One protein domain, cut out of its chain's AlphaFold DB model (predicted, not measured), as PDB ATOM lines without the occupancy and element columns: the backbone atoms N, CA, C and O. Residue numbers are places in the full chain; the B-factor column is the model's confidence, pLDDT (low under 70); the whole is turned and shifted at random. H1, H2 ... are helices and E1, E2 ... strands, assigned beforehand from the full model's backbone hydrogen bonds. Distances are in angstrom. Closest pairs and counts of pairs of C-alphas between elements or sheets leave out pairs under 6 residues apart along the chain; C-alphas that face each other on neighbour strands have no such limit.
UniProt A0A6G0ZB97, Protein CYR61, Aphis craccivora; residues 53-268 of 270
ATOM      1  N   PRO A  53      49.756 114.265   3.175       86.50
ATOM      2  CA  PRO A  53      50.075 115.030   1.966       86.50
ATOM      3  C   PRO A  53      50.915 114.236   0.955       86.50
ATOM      4  O   PRO A  53      50.717 114.394  -0.248       86.50
ATOM      5  N   GLN A  54      51.784 113.333   1.416       85.56
ATOM      6  CA  GLN A  54      52.625 112.490   0.558       85.56
ATOM      7  C   GLN A  54      51.829 111.499  -0.314       85.56
ATOM      8  O   GLN A  54      52.285 111.138  -1.393       85.56
ATOM      9  N   GLU A  55      50.604 111.119   0.077       87.69
ATOM     10  CA  GLU A  55      49.732 110.291  -0.778       87.69
ATOM     11  C   GLU A  55      49.319 111.026  -2.069       87.69
ATOM     12  O   GLU A  55      48.941 110.386  -3.049       87.69
ATOM     13  N   ASN A  56      49.389 112.363  -2.089       81.31
ATOM     14  CA  ASN A  56      48.968 113.186  -3.226       81.31
ATOM     15  C   ASN A  56      50.101 113.511  -4.211       81.31
ATOM     16  O   ASN A  56      49.851 114.190  -5.205       81.31
ATOM     17  N   ILE A  57      51.329 113.065  -3.940       82.00
ATOM     18  CA  ILE A  57      52.506 113.350  -4.766       82.00
ATOM     19  C   ILE A  57      53.053 112.019  -5.265       82.00
ATOM     20  O   ILE A  57      53.703 111.298  -4.516       82.00
ATOM     21  N   SER A  58      52.770 111.678  -6.523       77.56
ATOM     22  CA  SER A  58      53.357 110.481  -7.132       77.56
ATOM     23  C   SER A  58      54.859 110.667  -7.337       77.56
ATOM     24  O   SER A  58      55.267 111.753  -7.758       77.56
ATOM     25  N   PRO A  59      55.682 109.624  -7.123       74.81
ATOM     26  CA  PRO A  59      57.084 109.654  -7.512       74.81
ATOM     27  C   PRO A  59      57.170 109.893  -9.027       74.81
ATOM     28  O   PRO A  59      56.693 109.086  -9.825       74.81
ATOM     29  N   GLN A  60      57.703 111.049  -9.419       61.44
ATOM     30  CA  GLN A  60      57.918 111.416 -10.818       61.44
ATOM     31  C   GLN A  60      59.248 110.826 -11.320       61.44
ATOM     32  O   GLN A  60      60.190 110.651 -10.547       61.44
ATOM     33  N   GLY A  61      59.340 110.529 -12.619       68.44
ATOM     34  CA  GLY A  61      60.588 110.109 -13.271       68.44
ATOM     35  C   GLY A  61      60.782 108.591 -13.358       68.44
ATOM     36  O   GLY A  61      60.322 107.971 -14.308       68.44
ATOM     37  N   LEU A  62      61.497 107.991 -12.400       58.88
ATOM     38  CA  LEU A  62      62.066 106.628 -12.502       58.88
ATOM     39  C   LEU A  62      61.139 105.491 -12.030       58.88
ATOM     40  O   LEU A  62      61.518 104.320 -12.062       58.88
ATOM     41  N   CYS A  63      59.937 105.815 -11.556       67.00
ATOM     42  CA  CYS A  63      59.040 104.841 -10.946       67.00
ATOM     43  C   CYS A  63      58.224 104.084 -12.001       67.00
ATOM     44  O   CYS A  63      57.236 104.604 -12.528       67.00
ATOM     45  N   ARG A  64      58.603 102.834 -12.296       66.62
ATOM     46  CA  ARG A  64      57.757 101.930 -13.084       66.62
ATOM     47  C   ARG A  64      56.601 101.440 -12.206       66.62
ATOM     48  O   ARG A  64      56.830 100.922 -11.119       66.62
ATOM     49  N   HIS A  65      55.373 101.652 -12.689       70.00
ATOM     50  CA  HIS A  65      54.118 101.320 -11.993       70.00
ATOM     51  C   HIS A  65      54.058 101.874 -10.555       70.00
ATOM     52  O   HIS A  65      54.057 101.104  -9.596       70.00
ATOM     53  N   PRO A  66      53.982 103.209 -10.377       78.12
ATOM     54  CA  PRO A  66      53.825 103.795  -9.051       78.12
ATOM     55  C   PRO A  66      52.557 103.245  -8.406       78.12
ATOM     56  O   PRO A  66      51.455 103.467  -8.918       78.12
ATOM     57  N   ARG A  67      52.715 102.529  -7.292       82.75
ATOM     58  CA  ARG A  67      51.632 101.918  -6.517       82.75
ATOM     59  C   ARG A  67      51.551 102.553  -5.140       82.75
ATOM     60  O   ARG A  67      52.510 102.526  -4.377       82.75
ATOM     61  N   LEU A  68      50.394 103.122  -4.818       86.75
ATOM     62  CA  LEU A  68      50.136 103.665  -3.490       86.75
ATOM     63  C   LEU A  68      49.583 102.552  -2.594       86.75
ATOM     64  O   LEU A  68      48.431 102.139  -2.750       86.75
ATOM     65  N   VAL A  69      50.401 102.052  -1.673       87.25
ATOM     66  CA  VAL A  69      50.120 100.836  -0.895       87.25
ATOM     67  C   VAL A  69      49.931 101.110   0.590       87.25
ATOM     68  O   VAL A  69      50.496 102.050   1.144       87.25
ATOM     69  N   GLU A  70      49.128 100.278   1.254       86.62
ATOM     70  CA  GLU A  70      49.020 100.310   2.714       86.62
ATOM     71  C   GLU A  70      50.233  99.618   3.337       86.62
ATOM     72  O   GLU A  70      50.543  98.478   2.989       86.62
ATOM     73  N   VAL A  71      50.904 100.309   4.260       87.56
ATOM     74  CA  VAL A  71      52.056  99.775   4.991       87.56
ATOM     75  C   VAL A  71      51.595  99.351   6.390       87.56
ATOM     76  O   VAL A  71      51.021 100.173   7.110       87.56
ATOM     77  N   PRO A  72      51.808  98.085   6.801       90.12
ATOM     78  CA  PRO A  72      51.416  97.617   8.126       90.12
ATOM     79  C   PRO A  72      51.996  98.493   9.244       90.12
ATOM     80  O   PRO A  72      53.187  98.787   9.259       90.12
ATOM     81  N   GLY A  73      51.146  98.906  10.187       90.00
ATOM     82  CA  GLY A  73      51.547  99.742  11.324       90.00
ATOM     83  C   GLY A  73      51.673 101.240  11.023       90.00
ATOM     84  O   GLY A  73      51.889 102.015  11.952       90.00
ATOM     85  N   GLN A  74      51.488 101.671   9.772       92.12
ATOM     86  CA  GLN A  74      51.483 103.085   9.407       92.12
ATOM     87  C   GLN A  74      50.070 103.605   9.135       92.12
ATOM     88  O   GLN A  74      49.203 102.893   8.632       92.12
ATOM     89  N   CYS A  75      49.835 104.881   9.448       91.75
ATOM     90  CA  CYS A  75      48.560 105.519   9.130       91.75
ATOM     91  C   CYS A  75      48.426 105.842   7.633       91.75
ATOM     92  O   CYS A  75      47.368 105.640   7.032       91.75
ATOM     93  N   CYS A  76      49.489 106.384   7.044       91.38
ATOM     94  CA  CYS A  76      49.482 106.809   5.659       91.38
ATOM     95  C   CYS A  76      49.999 105.709   4.735       91.38
ATOM     96  O   CYS A  76      50.813 104.875   5.122       91.38
ATOM     97  N   ARG A  77      49.531 105.738   3.491       89.62
ATOM     98  CA  ARG A  77      50.062 104.907   2.415       89.62
ATOM     99  C   ARG A  77      51.380 105.462   1.903       89.62
ATOM    100  O   ARG A  77      51.598 106.677   1.920       89.62
ATOM    101  N   GLU A  78      52.200 104.565   1.382       88.44
ATOM    102  CA  GLU A  78      53.473 104.898   0.755       88.44
ATOM    103  C   GLU A  78      53.460 104.533  -0.724       88.44
ATOM    104  O   GLU A  78      52.812 103.573  -1.155       88.44
ATOM    105  N   TRP A  79      54.174 105.330  -1.513       85.56
ATOM    106  CA  TRP A  79      54.416 105.016  -2.908       85.56
ATOM    107  C   TRP A  79      55.533 103.988  -3.000       85.56
ATOM    108  O   TRP A  79      56.668 104.257  -2.620       85.56
ATOM    109  N   MET A  80      55.214 102.825  -3.549       82.25
ATOM    110  CA  MET A  80      56.208 101.857  -3.988       82.25
ATOM    111  C   MET A  80      56.308 101.882  -5.511       82.25
ATOM    112  O   MET A  80      55.345 102.198  -6.212       82.25
ATOM    113  N   CYS A  81      57.475 101.507  -6.011       74.69
ATOM    114  CA  CYS A  81      57.740 101.302  -7.428       74.69
ATOM    115  C   CYS A  81      58.117  99.842  -7.631       74.69
ATOM    116  O   CYS A  81      58.782  99.256  -6.770       74.69
ATOM    117  N   ASP A  82      57.719  99.261  -8.756       71.06
ATOM    118  CA  ASP A  82      58.247  97.958  -9.129       71.06
ATOM    119  C   ASP A  82      59.712  98.121  -9.552       71.06
ATOM    120  O   ASP A  82      60.106  99.117 -10.170       71.06
ATOM    121  N   ASN A  83      60.545  97.156  -9.167       62.38
ATOM    122  CA  ASN A  83      61.971  97.227  -9.437       62.38
ATOM    123  C   ASN A  83      62.194  97.022 -10.942       62.38
ATOM    124  O   ASN A  83      61.919  95.950 -11.479       62.38
ATOM    125  N   VAL A  84      62.675  98.063 -11.625       55.78
ATOM    126  CA  VAL A  84      62.800  98.138 -13.095       55.78
ATOM    127  C   VAL A  84      63.643  96.987 -13.673       55.78
ATOM    128  O   VAL A  84      63.474  96.612 -14.830       55.78
ATOM    129  N   ASN A  85      64.497  96.390 -12.838       55.16
ATOM    130  CA  ASN A  85      65.459  95.357 -13.204       55.16
ATOM    131  C   ASN A  85      64.931  93.914 -13.099       55.16
ATOM    132  O   ASN A  85      65.639  93.003 -13.506       55.16
ATOM    133  N   MET A  86      63.737  93.671 -12.541       54.25
ATOM    134  CA  MET A  86      63.255  92.294 -12.313       54.25
ATOM    135  C   MET A  86      62.579  91.651 -13.533       54.25
ATOM    136  O   MET A  86      62.499  90.432 -13.596       54.25
ATOM    137  N   GLU A  87      62.124  92.442 -14.510       59.84
ATOM    138  CA  GLU A  87      61.401  91.940 -15.696       59.84
ATOM    139  C   GLU A  87      62.130  92.213 -17.022       59.84
ATOM    140  O   GLU A  87      61.601  91.901 -18.089       59.84
ATOM    141  N   ARG A  88      63.322  92.828 -16.981       64.50
ATOM    142  CA  ARG A  88      64.071  93.222 -18.182       64.50
ATOM    143  C   ARG A  88      65.462  92.590 -18.244       64.50
ATOM    144  O   ARG A  88      66.155  92.562 -17.228       64.50
ATOM    145  N   PRO A  89      65.909  92.156 -19.437       73.25
ATOM    146  CA  PRO A  89      67.284  91.723 -19.642       73.25
ATOM    147  C   PRO A  89      68.298  92.846 -19.344       73.25
ATOM    148  O   PRO A  89      67.983  94.026 -19.549       73.25
ATOM    149  N   PRO A  90      69.538  92.506 -18.940       74.44
ATOM    150  CA  PRO A  90      70.647  93.458 -18.917       74.44
ATOM    151  C   PRO A  90      70.789  94.126 -20.295       74.44
ATOM    152  O   PRO A  90      70.752  93.436 -21.311       74.44
ATOM    153  N   ASN A  91      70.959  95.453 -20.334       79.31
ATOM    154  CA  ASN A  91      71.028  96.290 -21.551       79.31
ATOM    155  C   ASN A  91      69.693  96.602 -22.258       79.31
ATOM    156  O   ASN A  91      69.701  97.086 -23.389       79.31
ATOM    157  N   CYS A  92      68.547  96.387 -21.609       81.56
ATOM    158  CA  CYS A  92      67.257  96.850 -22.127       81.56
ATOM    159  C   CYS A  92      66.975  98.315 -21.730       81.56
ATOM    160  O   CYS A  92      66.655  98.598 -20.568       81.56
ATOM    161  N   GLU A  93      67.067  99.247 -22.686       84.81
ATOM    162  CA  GLU A  93      66.716 100.658 -22.467       84.81
ATOM    163  C   GLU A  93      65.228 100.794 -22.123       84.81
ATOM    164  O   GLU A  93      64.372 100.204 -22.775       84.81
ATOM    165  N   ALA A  94      64.899 101.541 -21.070       81.06
ATOM    166  CA  ALA A  94      63.524 101.656 -20.600       81.06
ATOM    167  C   ALA A  94      62.656 102.457 -21.578       81.06
ATOM    168  O   ALA A  94      62.833 103.664 -21.706       81.06
ATOM    169  N   LEU A  95      61.643 101.818 -22.163       84.56
ATOM    170  CA  LEU A  95      60.574 102.498 -22.886       84.56
ATOM    171  C   LEU A  95      59.254 102.305 -22.141       84.56
ATOM    172  O   LEU A  95      58.797 101.180 -21.932       84.56
ATOM    173  N   VAL A  96      58.632 103.411 -21.743       84.88
ATOM    174  CA  VAL A  96      57.298 103.426 -21.142       84.88
ATOM    175  C   VAL A  96      56.592 104.723 -21.508       84.88
ATOM    176  O   VAL A  96      57.133 105.810 -21.313       84.88
ATOM    177  N   THR A  97      55.377 104.624 -22.040       89.00
ATOM    178  CA  THR A  97      54.524 105.796 -22.258       89.00
ATOM    179  C   THR A  97      53.649 106.053 -21.028       89.00
ATOM    180  O   THR A  97      53.372 105.128 -20.252       89.00
ATOM    181  N   PRO A  98      53.146 107.285 -20.839       88.31
ATOM    182  CA  PRO A  98      52.034 107.523 -19.930       88.31
ATOM    183  C   PRO A  98      50.823 106.649 -20.287       88.31
ATOM    184  O   PRO A  98      50.675 106.195 -21.425       88.31
ATOM    185  N   TRP A  99      49.950 106.431 -19.305       91.44
ATOM    186  CA  TRP A  99      48.634 105.850 -19.549       91.44
ATOM    187  C   TRP A  99      47.789 106.802 -20.396       91.44
ATOM    188  O   TRP A  99      47.693 107.986 -20.077       91.44
ATOM    189  N   ALA A 100      47.165 106.273 -21.448       93.12
ATOM    190  CA  ALA A 100      46.141 106.983 -22.195       93.12
ATOM    191  C   ALA A 100      44.923 107.261 -21.305       93.12
ATOM    192  O   ALA A 100      44.677 106.559 -20.315       93.12
ATOM    193  N   GLU A 101      44.143 108.271 -21.688       92.38
ATOM    194  CA  GLU A 101      42.876 108.560 -21.030       92.38
ATOM    195  C   GLU A 101      41.937 107.351 -21.081       92.38
ATOM    196  O   GLU A 101      42.039 106.488 -21.956       92.38
ATOM    197  N   CYS A 102      41.025 107.278 -20.111       94.00
ATOM    198  CA  CYS A 102      40.034 106.216 -20.093       94.00
ATOM    199  C   CYS A 102      39.174 106.303 -21.357       94.00
ATOM    200  O   CYS A 102      38.618 107.362 -21.647       94.00
ATOM    201  N   SER A 103      39.023 105.189 -22.075       94.12
ATOM    202  CA  SER A 103      38.237 105.142 -23.316       94.12
ATOM    203  C   SER A 103      36.767 105.538 -23.135       94.12
ATOM    204  O   SER A 103      36.090 105.835 -24.114       94.12
ATOM    205  N   SER A 104      36.268 105.517 -21.895       91.38
ATOM    206  CA  SER A 104      34.892 105.856 -21.539       91.38
ATOM    207  C   SER A 104      34.868 107.036 -20.559       91.38
ATOM    208  O   SER A 104      35.562 107.038 -19.542       91.38
ATOM    209  N   GLN A 105      34.020 108.036 -20.820       86.25
ATOM    210  CA  GLN A 105      33.843 109.212 -19.944       86.25
ATOM    211  C   GLN A 105      32.991 108.925 -18.691       86.25
ATOM    212  O   GLN A 105      32.889 109.746 -17.767       86.25
ATOM    213  N   CYS A 106      32.330 107.774 -18.680       88.38
ATOM    214  CA  CYS A 106      31.615 107.186 -17.564       88.38
ATOM    215  C   CYS A 106      31.576 105.666 -17.755       88.38
ATOM    216  O   CYS A 106      31.804 105.179 -18.860       88.38
ATOM    217  N   GLY A 107      31.279 104.935 -16.686       91.25
ATOM    218  CA  GLY A 107      31.313 103.482 -16.688       91.25
ATOM    219  C   GLY A 107      32.723 102.940 -16.914       91.25
ATOM    220  O   GLY A 107      33.725 103.660 -16.841       91.25
ATOM    221  N   LEU A 108      32.765 101.648 -17.167       94.75
ATOM    222  CA  LEU A 108      33.919 100.845 -17.469       94.75
ATOM    223  C   LEU A 108      34.500 101.308 -18.800       94.75
ATOM    224  O   LEU A 108      33.792 101.573 -19.773       94.75
ATOM    225  N   GLY A 109      35.812 101.403 -18.839       95.50
ATOM    226  CA  GLY A 109      36.581 101.639 -20.040       95.50
ATOM    227  C   GLY A 109      37.941 100.976 -19.934       95.50
ATOM    228  O   GLY A 109      38.266 100.302 -18.950       95.50
ATOM    229  N   LEU A 110      38.746 101.206 -20.960       95.06
ATOM    230  CA  LEU A 110      40.107 100.713 -21.068       95.06
ATOM    231  C   LEU A 110      41.067 101.899 -21.139       95.06
ATOM    232  O   LEU A 110      40.839 102.861 -21.869       95.06
ATOM    233  N   SER A 111      42.160 101.809 -20.392       94.56
ATOM    234  CA  SER A 111      43.305 102.711 -20.486       94.56
ATOM    235  C   SER A 111      44.499 101.885 -20.952       94.56
ATOM    236  O   SER A 111      44.754 100.803 -20.422       94.56
ATOM    237  N   ARG A 112      45.199 102.364 -21.984       93.75
ATOM    238  CA  ARG A 112      46.311 101.649 -22.623       93.75
ATOM    239  C   ARG A 112      47.599 102.448 -22.532       93.75
ATOM    240  O   ARG A 112      47.566 103.676 -22.526       93.75
ATOM    241  N   ARG A 113      48.729 101.759 -22.500       91.31
ATOM    242  CA  ARG A 113      50.058 102.349 -22.689       91.31
ATOM    243  C   ARG A 113      50.970 101.361 -23.394       91.31
ATOM    244  O   ARG A 113      50.656 100.178 -23.459       91.31
ATOM    245  N   MET A 114      52.111 101.837 -23.861       90.94
ATOM    246  CA  MET A 114      53.156 100.986 -24.411       90.94
ATOM    247  C   MET A 114      54.310 100.870 -23.417       90.94
ATOM    248  O   MET A 114      54.734 101.873 -22.832       90.94
ATOM    249  N   SER A 115      54.832  99.659 -23.230       87.75
ATOM    250  CA  SER A 115      56.059  99.420 -22.467       87.75
ATOM    251  C   SER A 115      56.917  98.354 -23.144       87.75
ATOM    252  O   SER A 115      56.416  97.552 -23.919       87.75
ATOM    253  N   ASN A 116      58.226  98.342 -22.909       86.44
ATOM    254  CA  ASN A 116      59.101  97.246 -23.350       86.44
ATOM    255  C   ASN A 116      59.596  96.381 -22.187       86.44
ATOM    256  O   ASN A 116      60.630  95.718 -22.273       86.44
ATOM    257  N   ALA A 117      58.884  96.425 -21.067       80.75
ATOM    258  CA  ALA A 117      59.293  95.750 -19.855       80.75
ATOM    259  C   ALA A 117      58.733  94.326 -19.822       80.75
ATOM    260  O   ALA A 117      57.759  94.021 -19.141       80.75
ATOM    261  N   ASN A 118      59.360  93.492 -20.638       83.38
ATOM    262  CA  ASN A 118      59.135  92.064 -20.762       83.38
ATOM    263  C   ASN A 118      60.467  91.381 -21.093       83.38
ATOM    264  O   ASN A 118      61.432  92.037 -21.495       83.38
ATOM    265  N   GLU A 119      60.498  90.056 -20.977       84.38
ATOM    266  CA  GLU A 119      61.699  89.241 -21.204       84.38
ATOM    267  C   GLU A 119      62.308  89.439 -22.600       84.38
ATOM    268  O   GLU A 119      63.522  89.363 -22.767       84.38
ATOM    269  N   ALA A 120      61.480  89.742 -23.602       87.25
ATOM    270  CA  ALA A 120      61.927  89.965 -24.973       87.25
ATOM    271  C   ALA A 120      62.469  91.386 -25.223       87.25
ATOM    272  O   ALA A 120      62.977  91.639 -26.316       87.25
ATOM    273  N   CYS A 121      62.346  92.314 -24.265       87.56
ATOM    274  CA  CYS A 121      62.669  93.739 -24.421       87.56
ATOM    275  C   CYS A 121      61.986  94.384 -25.651       87.56
ATOM    276  O   CYS A 121      62.525  95.288 -26.293       87.56
ATOM    277  N   LYS A 122      60.788  93.914 -26.024       90.44
ATOM    278  CA  LYS A 122      60.046  94.430 -27.187       90.44
ATOM    279  C   LYS A 122      58.860  95.277 -26.742       90.44
ATOM    280  O   LYS A 122      58.204  94.898 -25.776       90.44
ATOM    281  N   PRO A 123      58.540  96.385 -27.426       90.88
ATOM    282  CA  PRO A 123      57.351  97.161 -27.103       90.88
ATOM    283  C   PRO A 123      56.080  96.303 -27.180       90.88
ATOM    284  O   PRO A 123      55.836  95.638 -28.187       90.88
ATOM    285  N   ASN A 124      55.279  96.317 -26.118       90.12
ATOM    286  CA  ASN A 124      53.970  95.690 -26.028       90.12
ATOM    287  C   ASN A 124      52.937  96.687 -25.482       90.12
ATOM    288  O   ASN A 124      53.276  97.681 -24.836       90.12
ATOM    289  N   ASN A 125      51.664  96.422 -25.774       90.56
ATOM    290  CA  ASN A 125      50.566  97.199 -25.220       90.56
ATOM    291  C   ASN A 125      50.181  96.621 -23.858       90.56
ATOM    292  O   ASN A 125      49.838  95.445 -23.746       90.56
ATOM    293  N   GLU A 126      50.200  97.465 -22.836       89.44
ATOM    294  CA  GLU A 126      49.613  97.180 -21.535       89.44
ATOM    295  C   GLU A 126      48.219  97.813 -21.479       89.44
ATOM    296  O   GLU A 126      48.054  98.993 -21.806       89.44
ATOM    297  N   THR A 127      47.223  97.047 -21.036       92.00
ATOM    298  CA  THR A 127      45.833  97.501 -20.886       92.00
ATOM    299  C   THR A 127      45.399  97.345 -19.433       92.00
ATOM    300  O   THR A 127      45.628  96.302 -18.822       92.00
ATOM    301  N   ARG A 128      44.744  98.370 -18.881       94.25
ATOM    302  CA  ARG A 128      44.090  98.326 -17.567       94.25
ATOM    303  C   ARG A 128      42.629  98.744 -17.677       94.25
ATOM    304  O   ARG A 128      42.281  99.580 -18.514       94.25
ATOM    305  N   LEU A 129      41.791  98.210 -16.793       96.06
ATOM    306  CA  LEU A 129      40.417  98.686 -16.639       96.06
ATOM    307  C   LEU A 129      40.415 100.072 -15.996       96.06
ATOM    308  O   LEU A 129      41.205 100.340 -15.093       96.06
ATOM    309  N   CYS A 130      39.503 100.941 -16.408       96.19
ATOM    310  CA  CYS A 130      39.309 102.256 -15.807       96.19
ATOM    311  C   CYS A 130      37.821 102.561 -15.640       96.19
ATOM    312  O   CYS A 130      36.987 102.069 -16.390       96.19
ATOM    313  N   GLN A 131      37.487 103.375 -14.643       94.81
ATOM    314  CA  GLN A 131      36.166 103.983 -14.530       94.81
ATOM    315  C   GLN A 131      36.288 105.329 -13.822       94.81
ATOM    316  O   GLN A 131      36.629 105.400 -12.640       94.81
ATOM    317  N   ILE A 132      35.985 106.411 -14.542       91.56
ATOM    318  CA  ILE A 132      36.068 107.779 -14.007       91.56
ATOM    319  C   ILE A 132      34.917 108.045 -13.027       91.56
ATOM    320  O   ILE A 132      35.104 108.636 -11.959       91.56
ATOM    321  N   ARG A 133      33.714 107.610 -13.405       88.56
ATOM    322  CA  ARG A 133      32.442 107.800 -12.692       88.56
ATOM    323  C   ARG A 133      31.393 106.822 -13.238       88.56
ATOM    324  O   ARG A 133      31.538 106.415 -14.383       88.56
ATOM    325  N   PRO A 134      30.319 106.487 -12.505       88.56
ATOM    326  CA  PRO A 134      29.213 105.705 -13.056       88.56
ATOM    327  C   PRO A 134      28.452 106.539 -14.094       88.56
ATOM    328  O   PRO A 134      28.318 107.754 -13.917       88.56
ATOM    329  N   CYS A 135      27.922 105.913 -15.147       83.56
ATOM    330  CA  CYS A 135      27.105 106.624 -16.141       83.56
ATOM    331  C   CYS A 135      25.779 107.112 -15.555       83.56
ATOM    332  O   CYS A 135      25.378 108.255 -15.769       83.56
ATOM    333  N   HIS A 136      25.148 106.286 -14.723       76.19
ATOM    334  CA  HIS A 136      23.894 106.609 -14.046       76.19
ATOM    335  C   HIS A 136      24.145 106.907 -12.570       76.19
ATOM    336  O   HIS A 136      23.647 106.229 -11.676       76.19
ATOM    337  N   SER A 137      24.951 107.932 -12.293       61.19
ATOM    338  CA  SER A 137      24.985 108.482 -10.938       61.19
ATOM    339  C   SER A 137      23.726 109.329 -10.722       61.19
ATOM    340  O   SER A 137      23.477 110.226 -11.533       61.19
ATOM    341  N   PRO A 138      22.931 109.100  -9.654       51.91
ATOM    342  CA  PRO A 138      21.945 110.086  -9.248       51.91
ATOM    343  C   PRO A 138      22.687 111.417  -9.096       51.91
ATOM    344  O   PRO A 138      23.790 111.415  -8.527       51.91
ATOM    345  N   PRO A 139      22.150 112.539  -9.607       43.97
ATOM    346  CA  PRO A 139      22.776 113.832  -9.398       43.97
ATOM    347  C   PRO A 139      23.062 113.976  -7.904       43.97
ATOM    348  O   PRO A 139      22.212 113.659  -7.068       43.97
ATOM    349  N   LEU A 140      24.272 114.416  -7.552       47.06
ATOM    350  CA  LEU A 140      24.632 114.724  -6.168       47.06
ATOM    351  C   LEU A 140      23.899 115.979  -5.692       47.06
ATOM    352  O   LEU A 140      24.531 116.933  -5.264       47.06
ATOM    353  N   VAL A 141      22.573 115.984  -5.749       38.12
ATOM    354  CA  VAL A 141      21.725 116.870  -4.974       38.12
ATOM    355  C   VAL A 141      20.341 116.223  -4.846       38.12
ATOM    356  O   VAL A 141      19.462 116.412  -5.680       38.12
ATOM    357  N   ASN A 142      20.083 115.542  -3.728       34.75
ATOM    358  CA  ASN A 142      18.760 115.689  -3.131       34.75
ATOM    359  C   ASN A 142      18.674 117.156  -2.684       34.75
ATOM    360  O   ASN A 142      19.135 117.515  -1.598       34.75
ATOM    361  N   ALA A 143      18.123 118.016  -3.544       42.75
ATOM    362  CA  ALA A 143      17.989 119.467  -3.351       42.75
ATOM    363  C   ALA A 143      17.248 119.873  -2.057       42.75
ATOM    364  O   ALA A 143      17.261 121.040  -1.668       42.75
ATOM    365  N   LYS A 144      16.626 118.917  -1.351       35.94
ATOM    366  CA  LYS A 144      16.019 119.136  -0.032       35.94
ATOM    367  C   LYS A 144      17.000 119.046   1.148       35.94
ATOM    368  O   LYS A 144      16.774 119.748   2.122       35.94
ATOM    369  N   TYR A 145      18.093 118.280   1.054       40.81
ATOM    370  CA  TYR A 145      19.075 118.116   2.148       40.81
ATOM    371  C   TYR A 145      20.421 118.813   1.882       40.81
ATOM    372  O   TYR A 145      21.209 119.013   2.799       40.81
ATOM    373  N   ALA A 146      20.678 119.250   0.646       42.88
ATOM    374  CA  ALA A 146      21.885 119.995   0.279       42.88
ATOM    375  C   ALA A 146      21.869 121.486   0.681       42.88
ATOM    376  O   ALA A 146      22.846 122.192   0.439       42.88
ATOM    377  N   ARG A 147      20.791 121.974   1.313       39.62
ATOM    378  CA  ARG A 147      20.639 123.387   1.715       39.62
ATOM    379  C   ARG A 147      21.612 123.847   2.811       39.62
ATOM    380  O   ARG A 147      21.626 125.027   3.134       39.62
ATOM    381  N   HIS A 148      22.436 122.948   3.350       43.47
ATOM    382  CA  HIS A 148      23.423 123.264   4.386       43.47
ATOM    383  C   HIS A 148      24.875 123.048   3.952       43.47
ATOM    384  O   HIS A 148      25.764 123.055   4.788       43.47
ATOM    385  N   HIS A 149      25.170 122.886   2.662       44.59
ATOM    386  CA  HIS A 149      26.561 122.895   2.207       44.59
ATOM    387  C   HIS A 149      26.822 124.133   1.355       44.59
ATOM    388  O   HIS A 149      26.628 124.117   0.142       44.59
ATOM    389  N   HIS A 150      27.297 125.206   1.992       45.94
ATOM    390  CA  HIS A 150      27.917 126.320   1.278       45.94
ATOM    391  C   HIS A 150      29.209 125.818   0.619       45.94
ATOM    392  O   HIS A 150      30.261 125.712   1.251       45.94
ATOM    393  N   ILE A 151      29.120 125.459  -0.658       46.19
ATOM    394  CA  ILE A 151      30.282 125.164  -1.493       46.19
ATOM    395  C   ILE A 151      31.006 126.497  -1.713       46.19
ATOM    396  O   ILE A 151      30.455 127.417  -2.314       46.19
ATOM    397  N   ARG A 152      32.222 126.630  -1.169       46.22
ATOM    398  CA  ARG A 152      33.066 127.814  -1.390       46.22
ATOM    399  C   ARG A 152      33.491 127.879  -2.863       46.22
ATOM    400  O   ARG A 152      33.778 126.844  -3.468       46.22
ATOM    401  N   LYS A 153      33.578 129.096  -3.406       38.53
ATOM    402  CA  LYS A 153      34.089 129.386  -4.757       38.53
ATOM    403  C   LYS A 153      35.472 128.731  -4.928       38.53
ATOM    404  O   LYS A 153      36.342 128.945  -4.085       38.53
ATOM    405  N   GLY A 154      35.648 127.884  -5.945       43.47
ATOM    406  CA  GLY A 154      36.890 127.119  -6.183       43.47
ATOM    407  C   GLY A 154      36.965 125.690  -5.603       43.47
ATOM    408  O   GLY A 154      37.895 124.963  -5.933       43.47
ATOM    409  N   HIS A 155      35.977 125.227  -4.822       48.44
ATOM    410  CA  HIS A 155      35.830 123.815  -4.385       48.44
ATOM    411  C   HIS A 155      34.774 123.062  -5.205       48.44
ATOM    412  O   HIS A 155      33.994 122.241  -4.720       48.44
ATOM    413  N   GLU A 156      34.726 123.430  -6.472       51.31
ATOM    414  CA  GLU A 156      33.569 123.289  -7.330       51.31
ATOM    415  C   GLU A 156      33.488 121.880  -7.942       51.31
ATOM    416  O   GLU A 156      32.411 121.283  -7.953       51.31
ATOM    417  N   CYS A 157      34.618 121.256  -8.297       56.12
ATOM    418  CA  CYS A 157      34.669 119.796  -8.286       56.12
ATOM    419  C   CYS A 157      35.078 119.371  -6.871       56.12
ATOM    420  O   CYS A 157      36.213 119.607  -6.451       56.12
ATOM    421  N   LYS A 158      34.178 118.710  -6.121       57.75
ATOM    422  CA  LYS A 158      34.570 117.847  -4.988       57.75
ATOM    423  C   LYS A 158      35.347 116.676  -5.581       57.75
ATOM    424  O   LYS A 158      34.809 115.583  -5.709       57.75
ATOM    425  N   ALA A 159      36.549 116.948  -6.080       57.38
ATOM    426  CA  ALA A 159      37.029 116.288  -7.282       57.38
ATOM    427  C   ALA A 159      37.198 114.789  -7.106       57.38
ATOM    428  O   ALA A 159      37.056 114.036  -8.048       57.38
ATOM    429  N   THR A 160      37.391 114.346  -5.872       65.38
ATOM    430  CA  THR A 160      37.554 112.944  -5.530       65.38
ATOM    431  C   THR A 160      36.471 112.535  -4.533       65.38
ATOM    432  O   THR A 160      36.600 112.769  -3.331       65.38
ATOM    433  N   ILE A 161      35.389 111.930  -5.016       68.44
ATOM    434  CA  ILE A 161      34.321 111.387  -4.167       68.44
ATOM    435  C   ILE A 161      34.704 109.955  -3.803       68.44
ATOM    436  O   ILE A 161      34.740 109.083  -4.669       68.44
ATOM    437  N   LYS A 162      34.992 109.702  -2.525       66.50
ATOM    438  CA  LYS A 162      35.166 108.337  -2.013       66.50
ATOM    439  C   LYS A 162      33.797 107.667  -1.907       66.50
ATOM    440  O   LYS A 162      32.855 108.288  -1.412       66.50
ATOM    441  N   SER A 163      33.689 106.415  -2.346       65.25
ATOM    442  CA  SER A 163      32.486 105.619  -2.089       65.25
ATOM    443  C   SER A 163      32.223 105.528  -0.583       65.25
ATOM    444  O   SER A 163      33.135 105.231   0.191       65.25
ATOM    445  N   THR A 164      30.987 105.800  -0.165       67.50
ATOM    446  CA  THR A 164      30.553 105.674   1.235       67.50
ATOM    447  C   THR A 164      30.329 104.222   1.636       67.50
ATOM    448  O   THR A 164      30.384 103.901   2.818       67.50
ATOM    449  N   THR A 165      30.096 103.347   0.659       74.06
ATOM    450  CA  THR A 165      29.918 101.911   0.852       74.06
ATOM    451  C   THR A 165      31.002 101.126   0.112       74.06
ATOM    452  O   THR A 165      31.465 101.560  -0.952       74.06
ATOM    453  N   PRO A 166      31.426  99.967   0.645       85.62
ATOM    454  CA  PRO A 166      32.274  99.048  -0.095       85.62
ATOM    455  C   PRO A 166      31.551  98.546  -1.349       85.62
ATOM    456  O   PRO A 166      30.356  98.247  -1.315       85.62
ATOM    457  N   VAL A 167      32.296  98.410  -2.440       90.69
ATOM    458  CA  VAL A 167      31.827  97.828  -3.706       90.69
ATOM    459  C   VAL A 167      32.719  96.659  -4.106       90.69
ATOM    460  O   VAL A 167      33.887  96.596  -3.706       90.69
ATOM    461  N   ARG A 168      32.195  95.732  -4.904       92.88
ATOM    462  CA  ARG A 168      33.017  94.791  -5.673       92.88
ATOM    463  C   ARG A 168      33.289  95.384  -7.046       92.88
ATOM    464  O   ARG A 168      32.468  96.129  -7.572       92.88
ATOM    465  N   LEU A 169      34.451  95.076  -7.604       94.56
ATOM    466  CA  LEU A 169      34.718  95.382  -9.002       94.56
ATOM    467  C   LEU A 169      34.157  94.244  -9.855       94.56
ATOM    468  O   LEU A 169      34.300  93.081  -9.467       94.56
ATOM    469  N   LYS A 170      33.542  94.556 -10.994       92.62
ATOM    470  CA  LYS A 170      33.020  93.563 -11.938       92.62
ATOM    471  C   LYS A 170      33.332  93.912 -13.391       92.62
ATOM    472  O   LYS A 170      33.328  95.078 -13.765       92.62
ATOM    473  N   PHE A 171      33.566  92.896 -14.205       92.75
ATOM    474  CA  PHE A 171      33.592  92.998 -15.665       92.75
ATOM    475  C   PHE A 171      33.204  91.630 -16.228       92.75
ATOM    476  O   PHE A 171      33.639  90.614 -15.684       92.75
ATOM    477  N   GLY A 172      32.365  91.587 -17.264       89.38
ATOM    478  CA  GLY A 172      31.786  90.337 -17.764       89.38
ATOM    479  C   GLY A 172      31.253  89.444 -16.634       89.38
ATOM    480  O   GLY A 172      30.552  89.907 -15.732       89.38
ATOM    481  N   ASP A 173      31.672  88.179 -16.642       89.12
ATOM    482  CA  ASP A 173      31.321  87.187 -15.620       89.12
ATOM    483  C   ASP A 173      32.248  87.184 -14.397       89.12
ATOM    484  O   ASP A 173      32.151  86.295 -13.547       89.12
ATOM    485  N   CYS A 174      33.143  88.165 -14.283       92.44
ATOM    486  CA  CYS A 174      34.170  88.237 -13.258       92.44
ATOM    487  C   CYS A 174      33.818  89.236 -12.148       92.44
ATOM    488  O   CYS A 174      33.327  90.338 -12.395       92.44
ATOM    489  N   ARG A 175      34.126  88.873 -10.898       93.44
ATOM    490  CA  ARG A 175      33.938  89.702  -9.698       93.44
ATOM    491  C   ARG A 175      35.191  89.698  -8.838       93.44
ATOM    492  O   ARG A 175      35.818  88.660  -8.634       93.44
ATOM    493  N   SER A 176      35.563  90.853  -8.298       94.06
ATOM    494  CA  SER A 176      36.736  90.956  -7.433       94.06
ATOM    495  C   SER A 176      36.543  90.144  -6.161       94.06
ATOM    496  O   SER A 176      35.467  90.168  -5.559       94.06
ATOM    497  N   ARG A 177      37.595  89.463  -5.700       91.12
ATOM    498  CA  ARG A 177      37.531  88.649  -4.474       91.12
ATOM    499  C   ARG A 177      37.319  89.501  -3.222       91.12
ATOM    500  O   ARG A 177      36.534  89.137  -2.344       91.12
ATOM    501  N   LYS A 178      37.983  90.658  -3.161       91.19
ATOM    502  CA  LYS A 178      37.858  91.654  -2.085       91.19
ATOM    503  C   LYS A 178      36.906  92.779  -2.486       91.19
ATOM    504  O   LYS A 178      36.643  92.992  -3.668       91.19
ATOM    505  N   THR A 179      36.406  93.502  -1.491       91.12
ATOM    506  CA  THR A 179      35.655  94.747  -1.679       91.12
ATOM    507  C   THR A 179      36.574  95.954  -1.566       91.12
ATOM    508  O   THR A 179      37.543  95.927  -0.808       91.12
ATOM    509  N   PHE A 180      36.223  97.042  -2.240       90.75
ATOM    510  CA  PHE A 180      37.030  98.252  -2.305       90.75
ATOM    511  C   PHE A 180      36.194  99.510  -2.055       90.75
ATOM    512  O   PHE A 180      34.974  99.500  -2.178       90.75
ATOM    513  N   HIS A 181      36.868 100.610  -1.714       84.94
ATOM    514  CA  HIS A 181      36.264 101.943  -1.609       84.94
ATOM    515  C   HIS A 181      36.872 102.853  -2.683       84.94
ATOM    516  O   HIS A 181      37.767 103.648  -2.369       84.94
ATOM    517  N   PRO A 182      36.453 102.704  -3.953       89.56
ATOM    518  CA  PRO A 182      36.991 103.496  -5.041       89.56
ATOM    519  C   PRO A 182      36.656 104.966  -4.855       89.56
ATOM    520  O   PRO A 182      35.629 105.358  -4.288       89.56
ATOM    521  N   LYS A 183      37.578 105.782  -5.343       87.06
ATOM    522  CA  LYS A 183      37.387 107.208  -5.540       87.06
ATOM    523  C   LYS A 183      36.902 107.426  -6.970       87.06
ATOM    524  O   LYS A 183      37.352 106.737  -7.877       87.06
ATOM    525  N   ARG A 184      36.014 108.398  -7.164       87.12
ATOM    526  CA  ARG A 184      35.494 108.785  -8.480       87.12
ATOM    527  C   ARG A 184      35.577 110.284  -8.701       87.12
ATOM    528  O   ARG A 184      35.502 111.044  -7.729       87.12
ATOM    529  N   CYS A 185      35.658 110.694  -9.962       85.88
ATOM    530  CA  CYS A 185      35.553 112.102 -10.319       85.88
ATOM    531  C   CYS A 185      34.090 112.574 -10.336       85.88
ATOM    532  O   CYS A 185      33.153 111.782 -10.478       85.88
ATOM    533  N   GLY A 186      33.886 113.878 -10.128       77.75
ATOM    534  CA  GLY A 186      32.564 114.506 -10.176       77.75
ATOM    535  C   GLY A 186      31.976 114.547 -11.591       77.75
ATOM    536  O   GLY A 186      32.691 114.406 -12.576       77.75
ATOM    537  N   ALA A 187      30.661 114.757 -11.696       72.56
ATOM    538  CA  ALA A 187      29.976 114.783 -12.990       72.56
ATOM    539  C   ALA A 187      30.127 116.105 -13.764       72.56
ATOM    540  O   ALA A 187      29.976 116.101 -14.982       72.56
ATOM    541  N   ALA A 188      30.393 117.216 -13.069       70.31
ATOM    542  CA  ALA A 188      30.504 118.548 -13.658       70.31
ATOM    543  C   ALA A 188      31.415 119.458 -12.819       70.31
ATOM    544  O   ALA A 188      31.603 119.229 -11.620       70.31
ATOM    545  N   CYS A 189      31.940 120.502 -13.458       70.06
ATOM    546  CA  CYS A 189      32.689 121.589 -12.836       70.06
ATOM    547  C   CYS A 189      31.788 122.842 -12.789       70.06
ATOM    548  O   CYS A 189      31.420 123.329 -13.846       70.06
ATOM    549  N   PRO A 190      31.418 123.382 -11.619       57.81
ATOM    550  CA  PRO A 190      30.479 124.500 -11.447       57.81
ATOM    551  C   PRO A 190      30.746 125.789 -12.229       57.81
ATOM    552  O   PRO A 190      29.822 126.573 -12.421       57.81
ATOM    553  N   SER A 191      31.958 125.998 -12.744       52.66
ATOM    554  CA  SER A 191      32.263 127.088 -13.678       52.66
ATOM    555  C   SER A 191      31.661 126.863 -15.080       52.66
ATOM    556  O   SER A 191      31.754 127.735 -15.943       52.66
ATOM    557  N   SER A 192      31.001 125.723 -15.316       52.69
ATOM    558  CA  SER A 192      30.091 125.487 -16.437       52.69
ATOM    559  C   SER A 192      28.756 126.207 -16.188       52.69
ATOM    560  O   SER A 192      27.712 125.575 -16.014       52.69
ATOM    561  N   GLY A 193      28.773 127.541 -16.132       46.62
ATOM    562  CA  GLY A 193      27.548 128.314 -16.344       46.62
ATOM    563  C   GLY A 193      26.921 127.866 -17.666       46.62
ATOM    564  O   GLY A 193      27.662 127.575 -18.597       46.62
ATOM    565  N   SER A 194      25.596 127.722 -17.695       44.56
ATOM    566  CA  SER A 194      24.694 127.312 -18.793       44.56
ATOM    567  C   SER A 194      25.173 127.532 -20.250       44.56
ATOM    568  O   SER A 194      24.573 128.306 -20.993       44.56
ATOM    569  N   GLY A 195      26.241 126.849 -20.670       44.19
ATOM    570  CA  GLY A 195      26.906 127.081 -21.951       44.19
ATOM    571  C   GLY A 195      28.315 126.480 -22.022       44.19
ATOM    572  O   GLY A 195      29.301 127.152 -21.749       44.19
ATOM    573  N   GLY A 196      28.399 125.201 -22.403       53.94
ATOM    574  CA  GLY A 196      29.420 124.663 -23.321       53.94
ATOM    575  C   GLY A 196      30.917 124.949 -23.117       53.94
ATOM    576  O   GLY A 196      31.639 124.921 -24.104       53.94
ATOM    577  N   SER A 197      31.439 125.200 -21.914       57.69
ATOM    578  CA  SER A 197      32.858 125.583 -21.755       57.69
ATOM    579  C   SER A 197      33.889 124.450 -21.928       57.69
ATOM    580  O   SER A 197      35.081 124.686 -21.739       57.69
ATOM    581  N   GLY A 198      33.467 123.225 -22.269       68.56
ATOM    582  CA  GLY A 198      34.373 122.089 -22.495       68.56
ATOM    583  C   GLY A 198      35.197 121.677 -21.267       68.56
ATOM    584  O   GLY A 198      36.170 120.946 -21.403       68.56
ATOM    585  N   ILE A 199      34.859 122.159 -20.063       76.94
ATOM    586  CA  ILE A 199      35.573 121.831 -18.822       76.94
ATOM    587  C   ILE A 199      35.001 120.541 -18.233       76.94
ATOM    588  O   ILE A 199      33.818 120.470 -17.896       76.94
ATOM    589  N   VAL A 200      35.861 119.542 -18.055       79.69
ATOM    590  CA  VAL A 200      35.524 118.220 -17.521       79.69
ATOM    591  C   VAL A 200      36.271 117.960 -16.215       79.69
ATOM    592  O   VAL A 200      37.400 118.417 -16.023       79.69
ATOM    593  N   CYS A 201      35.641 117.219 -15.299       83.44
ATOM    594  CA  CYS A 201      36.327 116.730 -14.105       83.44
ATOM    595  C   CYS A 201      36.932 115.354 -14.410       83.44
ATOM    596  O   CYS A 201      36.203 114.387 -14.626       83.44
ATOM    597  N   ALA A 202      38.260 115.283 -14.445       86.56
ATOM    598  CA  ALA A 202      39.016 114.113 -14.889       86.56
ATOM    599  C   ALA A 202      40.112 113.737 -13.876       86.56
ATOM    600  O   ALA A 202      40.499 114.583 -13.060       86.56
ATOM    601  N   PRO A 203      40.625 112.493 -13.904       90.12
ATOM    602  CA  PRO A 203      41.748 112.097 -13.061       90.12
ATOM    603  C   PRO A 203      42.964 113.008 -13.305       90.12
ATOM    604  O   PRO A 203      43.389 113.195 -14.441       90.12
ATOM    605  N   GLU A 204      43.497 113.595 -12.234       87.06
ATOM    606  CA  GLU A 204      44.775 114.327 -12.233       87.06
ATOM    607  C   GLU A 204      45.908 113.377 -11.856       87.06
ATOM    608  O   GLU A 204      46.992 113.418 -12.426       87.06
ATOM    609  N   LEU A 205      45.628 112.509 -10.880       85.81
ATOM    610  CA  LEU A 205      46.555 111.504 -10.406       85.81
ATOM    611  C   LEU A 205      45.828 110.181 -10.195       85.81
ATOM    612  O   LEU A 205      44.853 110.104  -9.436       85.81
ATOM    613  N   SER A 206      46.348 109.131 -10.819       90.44
ATOM    614  CA  SER A 206      45.917 107.755 -10.616       90.44
ATOM    615  C   SER A 206      47.111 106.819 -10.475       90.44
ATOM    616  O   SER A 206      48.219 107.098 -10.929       90.44
ATOM    617  N   THR A 207      46.874 105.701  -9.800       89.75
ATOM    618  CA  THR A 207      47.804 104.575  -9.685       89.75
ATOM    619  C   THR A 207      47.202 103.348 -10.374       89.75
ATOM    620  O   THR A 207      46.045 103.381 -10.795       89.75
ATOM    621  N   THR A 208      47.974 102.277 -10.536       90.25
ATOM    622  CA  THR A 208      47.464 100.982 -11.002       90.25
ATOM    623  C   THR A 208      47.451 100.011  -9.831       90.25
ATOM    624  O   THR A 208      48.461  99.836  -9.152       90.25
ATOM    625  N   VAL A 209      46.311  99.364  -9.604       90.25
ATOM    626  CA  VAL A 209      46.162  98.298  -8.611       90.25
ATOM    627  C   VAL A 209      45.908  96.991  -9.348       90.25
ATOM    628  O   VAL A 209      44.964  96.897 -10.129       90.25
ATOM    629  N   LYS A 210      46.733  95.975  -9.078       90.62
ATOM    630  CA  LYS A 210      46.511  94.612  -9.567       90.62
ATOM    631  C   LYS A 210      45.464  93.931  -8.689       90.62
ATOM    632  O   LYS A 210      45.688  93.721  -7.495       90.62
ATOM    633  N   VAL A 211      44.309  93.624  -9.267       93.38
ATOM    634  CA  VAL A 211      43.151  93.072  -8.558       93.38
ATOM    635  C   VAL A 211      42.950  91.615  -8.949       93.38
ATOM    636  O   VAL A 211      42.956  91.268 -10.124       93.38
ATOM    637  N   GLU A 212      42.740  90.768  -7.943       93.94
ATOM    638  CA  GLU A 212      42.291  89.389  -8.130       93.94
ATOM    639  C   GLU A 212      40.774  89.367  -8.369       93.94
ATOM    640  O   GLU A 212      39.978  89.763  -7.501       93.94
ATOM    641  N   PHE A 213      40.388  88.878  -9.538       93.31
ATOM    642  CA  PHE A 213      39.017  88.585  -9.913       93.31
ATOM    643  C   PHE A 213      38.799  87.083  -9.945       93.31
ATOM    644  O   PHE A 213      39.671  86.319 -10.348       93.31
ATOM    645  N   LEU A 214      37.606  86.676  -9.538       92.69
ATOM    646  CA  LEU A 214      37.101  85.337  -9.751       92.69
ATOM    647  C   LEU A 214      36.098  85.409 -10.897       92.69
ATOM    648  O   LEU A 214      35.264  86.313 -10.906       92.69
ATOM    649  N   CYS A 215      36.144  84.460 -11.820       91.25
ATOM    650  CA  CYS A 215      35.268  84.362 -12.983       91.25
ATOM    651  C   CYS A 215      34.530  83.019 -12.981       91.25
ATOM    652  O   CYS A 215      35.056  82.019 -12.479       91.25
ATOM    653  N   ARG A 216      33.318  83.009 -13.545       89.00
ATOM    654  CA  ARG A 216      32.520  81.784 -13.726       89.00
ATOM    655  C   ARG A 216      33.020  80.918 -14.875       89.00
ATOM    656  O   ARG A 216      33.052  79.702 -14.754       89.00
ATOM    657  N   SER A 217      33.454  81.561 -15.954       83.62
ATOM    658  CA  SER A 217      33.997  80.902 -17.140       83.62
ATOM    659  C   SER A 217      35.515  81.097 -17.217       83.62
ATOM    660  O   SER A 217      36.019  82.116 -16.721       83.62
ATOM    661  N   PRO A 218      36.262  80.158 -17.828       77.38
ATOM    662  CA  PRO A 218      37.661  80.373 -18.165       77.38
ATOM    663  C   PRO A 218      37.794  81.609 -19.056       77.38
ATOM    664  O   PRO A 218      36.978  81.836 -19.947       77.38
ATOM    665  N   VAL A 219      38.829  82.411 -18.818       70.69
ATOM    666  CA  VAL A 219      39.174  83.522 -19.708       70.69
ATOM    667  C   VAL A 219      40.119  82.962 -20.770       70.69
ATOM    668  O   VAL A 219      41.311  82.794 -20.513       70.69
ATOM    669  N   GLU A 220      39.561  82.578 -21.915       61.31
ATOM    670  CA  GLU A 220      40.282  82.003 -23.056       61.31
ATOM    671  C   GLU A 220      40.831  83.134 -23.942       61.31
ATOM    672  O   GLU A 220      40.054  83.864 -24.544       61.31
ATOM    673  N   GLY A 221      42.157  83.298 -24.036       58.50
ATOM    674  CA  GLY A 221      42.779  84.299 -24.917       58.50
ATOM    675  C   GLY A 221      43.990  85.020 -24.315       58.50
ATOM    676  O   GLY A 221      44.303  84.885 -23.132       58.50
ATOM    677  N   HIS A 222      44.704  85.788 -25.149       54.34
ATOM    678  CA  HIS A 222      45.844  86.610 -24.712       54.34
ATOM    679  C   HIS A 222      45.389  87.911 -24.015       54.34
ATOM    680  O   HIS A 222      46.143  88.468 -23.216       54.34
ATOM    681  N   ASP A 223      44.168  88.393 -24.280       59.66
ATOM    682  CA  ASP A 223      43.612  89.586 -23.634       59.66
ATOM    683  C   ASP A 223      42.596  89.171 -22.560       59.66
ATOM    684  O   ASP A 223      41.505  88.689 -22.843       59.66
ATOM    685  N   ARG A 224      42.959  89.318 -21.280       72.25
ATOM    686  CA  ARG A 224      42.158  88.825 -20.134       72.25
ATOM    687  C   ARG A 224      40.915  89.687 -19.847       72.25
ATOM    688  O   ARG A 224      40.415  89.690 -18.721       72.25
ATOM    689  N   LEU A 225      40.474  90.467 -20.833       81.62
ATOM    690  CA  LEU A 225      39.539  91.582 -20.712       81.62
ATOM    691  C   LEU A 225      38.357  91.496 -21.690       81.62
ATOM    692  O   LEU A 225      37.605  92.459 -21.784       81.62
ATOM    693  N   ASP A 226      38.137  90.365 -22.367       72.62
ATOM    694  CA  ASP A 226      37.076  90.206 -23.383       72.62
ATOM    695  C   ASP A 226      35.649  90.523 -22.881       72.62
ATOM    696  O   ASP A 226      34.776  90.899 -23.659       72.62
ATOM    697  N   GLY A 227      35.404  90.443 -21.568       74.38
ATOM    698  CA  GLY A 227      34.134  90.832 -20.937       74.38
ATOM    699  C   GLY A 227      34.023  92.310 -20.535       74.38
ATOM    700  O   GLY A 227      33.036  92.703 -19.909       74.38
ATOM    701  N   ALA A 228      35.033  93.135 -20.809       86.38
ATOM    702  CA  ALA A 228      35.057  94.543 -20.428       86.38
ATOM    703  C   ALA A 228      34.336  95.411 -21.469       86.38
ATOM    704  O   ALA A 228      34.956  96.005 -22.351       86.38
ATOM    705  N   VAL A 229      33.011  95.494 -21.353       86.56
ATOM    706  CA  VAL A 229      32.176  96.299 -22.251       86.56
ATOM    707  C   VAL A 229      32.245  97.782 -21.855       86.56
ATOM    708  O   VAL A 229      31.950  98.124 -20.704       86.56
ATOM    709  N   PRO A 230      32.619  98.694 -22.773       86.25
ATOM    710  CA  PRO A 230      32.627 100.125 -22.490       86.25
ATOM    711  C   PRO A 230      31.245 100.651 -22.079       86.25
ATOM    712  O   PRO A 230      30.256 100.427 -22.771       86.25
ATOM    713  N   GLY A 231      31.188 101.394 -20.974       82.56
ATOM    714  CA  GLY A 231      29.964 102.007 -20.449       82.56
ATOM    715  C   GLY A 231      29.244 101.196 -19.365       82.56
ATOM    716  O   GLY A 231      28.479 101.791 -18.601       82.56
ATOM    717  N   ASP A 232      29.532  99.898 -19.224       89.38
ATOM    718  CA  ASP A 232      29.025  99.080 -18.110       89.38
ATOM    719  C   ASP A 232      29.538  99.593 -16.758       89.38
ATOM    720  O   ASP A 232      30.558 100.259 -16.691       89.38
ATOM    721  N   ASP A 233      28.872  99.303 -15.639       90.00
ATOM    722  CA  ASP A 233      29.381  99.747 -14.333       90.00
ATOM    723  C   ASP A 233      30.402  98.751 -13.761       90.00
ATOM    724  O   ASP A 233      30.041  97.641 -13.363       90.00
ATOM    725  N   LEU A 234      31.666  99.166 -13.655       93.62
ATOM    726  CA  LEU A 234      32.734  98.431 -12.971       93.62
ATOM    727  C   LEU A 234      32.439  98.256 -11.479       93.62
ATOM    728  O   LEU A 234      32.971  97.339 -10.859       93.62
ATOM    729  N   TRP A 235      31.653  99.140 -10.862       92.31
ATOM    730  CA  TRP A 235      31.443  99.172  -9.416       92.31
ATOM    731  C   TRP A 235      30.087  98.578  -9.045       92.31
ATOM    732  O   TRP A 235      29.044  99.206  -9.175       92.31
ATOM    733  N   GLU A 236      30.104  97.365  -8.504       88.75
ATOM    734  CA  GLU A 236      28.913  96.673  -8.023       88.75
ATOM    735  C   GLU A 236      28.716  96.908  -6.516       88.75
ATOM    736  O   GLU A 236      29.571  96.507  -5.714       88.75
ATOM    737  N   PRO A 237      27.603  97.529  -6.078       84.75
ATOM    738  CA  PRO A 237      27.315  97.661  -4.657       84.75
ATOM    739  C   PRO A 237      27.102  96.292  -4.000       84.75
ATOM    740  O   PRO A 237      26.459  95.398  -4.551       84.75
ATOM    741  N   VAL A 238      27.615  96.130  -2.779       80.56
ATOM    742  CA  VAL A 238      27.470  94.877  -2.027       80.56
ATOM    743  C   VAL A 238      26.078  94.817  -1.400       80.56
ATOM    744  O   VAL A 238      25.861  95.300  -0.293       80.56
ATOM    745  N   HIS A 239      25.122  94.236  -2.121       74.44
ATOM    746  CA  HIS A 239      23.758  94.035  -1.618       74.44
ATOM    747  C   HIS A 239      23.575  92.703  -0.878       74.44
ATOM    748  O   HIS A 239      22.665  92.577  -0.060       74.44
ATOM    749  N   ARG A 240      24.418  91.701  -1.164       73.06
ATOM    750  CA  ARG A 240      24.366  90.355  -0.572       73.06
ATOM    751  C   ARG A 240      25.775  89.815  -0.292       73.06
ATOM    752  O   ARG A 240      26.726  90.261  -0.942       73.06
ATOM    753  N   PRO A 241      25.926  88.865   0.650       74.19
ATOM    754  CA  PRO A 241      27.181  88.149   0.845       74.19
ATOM    755  C   PRO A 241      27.550  87.413  -0.444       74.19
ATOM    756  O   PRO A 241      26.739  86.678  -0.992       74.19
ATOM    757  N   PHE A 242      28.766  87.636  -0.931       77.12
ATOM    758  CA  PHE A 242      29.301  86.937  -2.097       77.12
ATOM    759  C   PHE A 242      29.956  85.636  -1.643       77.12
ATOM    760  O   PHE A 242      30.823  85.679  -0.761       77.12
ATOM    761  N   SER A 243      29.577  84.514  -2.251       79.06
ATOM    762  CA  SER A 243      30.153  83.206  -1.956       79.06
ATOM    763  C   SER A 243      30.684  82.588  -3.238       79.06
ATOM    764  O   SER A 243      29.936  82.026  -4.028       79.06
ATOM    765  N   ALA A 244      32.002  82.664  -3.431       75.69
ATOM    766  CA  ALA A 244      32.630  82.188  -4.659       75.69
ATOM    767  C   ALA A 244      32.282  80.725  -4.985       75.69
ATOM    768  O   ALA A 244      32.082  80.378  -6.139       75.69
ATOM    769  N   THR A 245      32.161  79.876  -3.964       73.62
ATOM    770  CA  THR A 245      31.843  78.455  -4.135       73.62
ATOM    771  C   THR A 245      30.361  78.188  -4.368       73.62
ATOM    772  O   THR A 245      30.036  77.205  -5.011       73.62
ATOM    773  N   ALA A 246      29.462  79.018  -3.826       72.56
ATOM    774  CA  ALA A 246      28.022  78.848  -4.041       72.56
ATOM    775  C   ALA A 246      27.545  79.503  -5.346       72.56
ATOM    776  O   ALA A 246      26.485  79.152  -5.851       72.56
ATOM    777  N   ASP A 247      28.320  80.455  -5.870       76.50
ATOM    778  CA  ASP A 247      28.012  81.235  -7.069       76.50
ATOM    779  C   ASP A 247      28.835  80.788  -8.309       76.50
ATOM    780  O   ASP A 247      28.876  81.521  -9.305       76.50
ATOM    781  N   ASP A 248      29.499  79.622  -8.223       83.69
ATOM    782  CA  ASP A 248      30.323  78.955  -9.255       83.69
ATOM    783  C   ASP A 248      31.495  79.784  -9.817       83.69
ATOM    784  O   ASP A 248      31.844  79.739 -10.995       83.69
ATOM    785  N   TYR A 249      32.149  80.555  -8.954       85.62
ATOM    786  CA  TYR A 249      33.320  81.374  -9.266       85.62
ATOM    787  C   TYR A 249      34.628  80.607  -9.050       85.62
ATOM    788  O   TYR A 249      35.249  80.701  -7.987       85.62
ATOM    789  N   VAL A 250      35.060  79.859 -10.064       87.12
ATOM    790  CA  VAL A 250      36.164  78.891  -9.933       87.12
ATOM    791  C   VAL A 250      37.477  79.320 -10.599       87.12
ATOM    792  O   VAL A 250      38.526  78.757 -10.286       87.12
ATOM    793  N   HIS A 251      37.472  80.343 -11.460       88.06
ATOM    794  CA  HIS A 251      38.667  80.771 -12.199       88.06
ATOM    795  C   HIS A 251      39.237  82.085 -11.661       88.06
ATOM    796  O   HIS A 251      38.553  83.103 -11.680       88.06
ATOM    797  N   SER A 252      40.497  82.091 -11.217       90.25
ATOM    798  CA  SER A 252      41.166  83.313 -10.748       90.25
ATOM    799  C   SER A 252      41.948  83.992 -11.871       90.25
ATOM    800  O   SER A 252      42.721  83.355 -12.593       90.25
ATOM    801  N   VAL A 253      41.766  85.303 -12.011       91.06
ATOM    802  CA  VAL A 253      42.517  86.146 -12.943       91.06
ATOM    803  C   VAL A 253      42.990  87.416 -12.244       91.06
ATOM    804  O   VAL A 253      42.297  87.976 -11.398       91.06
ATOM    805  N   TYR A 254      44.178  87.893 -12.611       91.06
ATOM    806  CA  TYR A 254      44.715  89.156 -12.116       91.06
ATOM    807  C   TYR A 254      44.613  90.206 -13.209       91.06
ATOM    808  O   TYR A 254      45.126  90.003 -14.309       91.06
ATOM    809  N   VAL A 255      43.948  91.311 -12.894       92.12
ATOM    810  CA  VAL A 255      43.691  92.399 -13.833       92.12
ATOM    811  C   VAL A 255      44.151  93.709 -13.220       92.12
ATOM    812  O   VAL A 255      43.874  94.000 -12.053       92.12
ATOM    813  N   ASP A 256      44.854  94.498 -14.018       92.88
ATOM    814  CA  ASP A 256      45.264  95.840 -13.644       92.88
ATOM    815  C   ASP A 256      44.073  96.798 -13.756       92.88
ATOM    816  O   ASP A 256      43.356  96.829 -14.760       92.88
ATOM    817  N   VAL A 257      43.856  97.592 -12.707       95.00
ATOM    818  CA  VAL A 257      42.757  98.557 -12.614       95.00
ATOM    819  C   VAL A 257      43.316  99.933 -12.262       95.00
ATOM    820  O   VAL A 257      44.124 100.077 -11.342       95.00
ATOM    821  N   GLU A 258      42.879 100.961 -12.982       95.31
ATOM    822  CA  GLU A 258      43.145 102.352 -12.644       95.31
ATOM    823  C   GLU A 258      42.482 102.720 -11.314       95.31
ATOM    824  O   GLU A 258      41.277 102.569 -11.114       95.31
ATOM    825  N   TRP A 259      43.283 103.262 -10.407       93.12
ATOM    826  CA  TRP A 259      42.851 103.675  -9.087       93.12
ATOM    827  C   TRP A 259      43.058 105.174  -8.912       93.12
ATOM    828  O   TRP A 259      44.178 105.661  -8.745       93.12
ATOM    829  N   ILE A 260      41.959 105.921  -8.971       91.25
ATOM    830  CA  ILE A 260      41.971 107.382  -8.894       91.25
ATOM    831  C   ILE A 260      42.421 107.824  -7.498       91.25
ATOM    832  O   ILE A 260      41.837 107.448  -6.479       91.25
ATOM    833  N   VAL A 261      43.444 108.671  -7.443       85.88
ATOM    834  CA  VAL A 261      43.941 109.278  -6.202       85.88
ATOM    835  C   VAL A 261      43.372 110.682  -6.042       85.88
ATOM    836  O   VAL A 261      42.871 111.007  -4.957       85.88
ATOM    837  N   LYS A 262      43.416 111.468  -7.124       83.88
ATOM    838  CA  LYS A 262      43.001 112.872  -7.190       83.88
ATOM    839  C   LYS A 262      42.400 113.175  -8.566       83.88
ATOM    840  O   LYS A 262      42.914 112.705  -9.578       83.88
ATOM    841  N   CYS A 263      41.351 113.989  -8.607       85.94
ATOM    842  CA  CYS A 263      40.819 114.553  -9.850       85.94
ATOM    843  C   CYS A 263      40.974 116.074  -9.871       85.94
ATOM    844  O   CYS A 263      41.111 116.704  -8.821       85.94
ATOM    845  N   THR A 264      40.863 116.653 -11.063       82.88
ATOM    846  CA  THR A 264      40.884 118.097 -11.293       82.88
ATOM    847  C   THR A 264      39.889 118.499 -12.382       82.88
ATOM    848  O   THR A 264      39.497 117.675 -13.211       82.88
ATOM    849  N   CYS A 265      39.479 119.767 -12.381       81.94
ATOM    850  CA  CYS A 265      38.776 120.366 -13.511       81.94
ATOM    851  C   CYS A 265      39.799 120.828 -14.542       81.94
ATOM    852  O   CYS A 265      40.640 121.674 -14.239       81.94
ATOM    853  N   ARG A 266      39.702 120.314 -15.765       80.12
ATOM    854  CA  ARG A 266      40.524 120.757 -16.898       80.12
ATOM    855  C   ARG A 266      39.672 120.887 -18.152       80.12
ATOM    856  O   ARG A 266      38.576 120.338 -18.215       80.12
ATOM    857  N   ARG A 267      40.161 121.626 -19.146       77.94
ATOM    858  CA  ARG A 267      39.540 121.620 -20.476       77.94
ATOM    859  C   ARG A 267      39.707 120.233 -21.094       77.94
ATOM    860  O   ARG A 267      40.769 119.629 -20.939       77.94
ATOM    861  N   SER A 268      38.656 119.748 -21.746       68.56
ATOM    862  CA  SER A 268      38.732 118.592 -22.628       68.56
ATOM    863  C   SER A 268      39.800 118.882 -23.673       68.56
ATOM    864  O   SER A 268      39.810 119.961 -24.263       68.56
TER     865      SER A 268
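AT A GLANCE: This is residues 53 to 268 of the 270 residues of the protein "Protein CYR61" of Aphis craccivora (UniProt A0A6G0ZB97). Little regular structure is here: a long ribbon, E7 with E9, has hairpin E1-E2 on E7, hairpin E3-E4 on E9, and E6, E5 and E8 beside one end. 216 residues are printed, 76 in named elements, mostly strand: H1, then E1 to E9. The antiparallel sheet E8-E5-E6-E7-E9 holds a meander, E5-E6-E7, successive neighbours, and a Greek key, E8 returning beside E5. The whole is compact, radius of gyration of the C-alphas 19.0 A, spanning 59 by 46 by 41 A.

HOW THE PARTS SIT: Start at H1, residues 53 to 56, which only grazes that sheet. E4, 124 to 131, comes closest to E9, 251 to 267, at the C-alphas of Leu 129 and Val 257, 4.7 A. N 209 of E7, 199 to 215, and O 257 of E9 are within hydrogen-bond range, 2.9 A.

IN THESE COORDINATES: Find C-alpha 53 at (50.075, 115.030, 1.966), then E1, 64 to 69, E2, 78 to 82, E3, 108 to 115, E5, 167 to 171, E6, 174 to 176, and E8, 235 to 237. E9 runs 41.7 A to C-alpha 267 at (39.540, 121.620, -20.476).

THE WHOLE: The printed part has no cut; 53 residues have pLDDT under 70, among them residues 137 to 164, in the long E4 to E5 link.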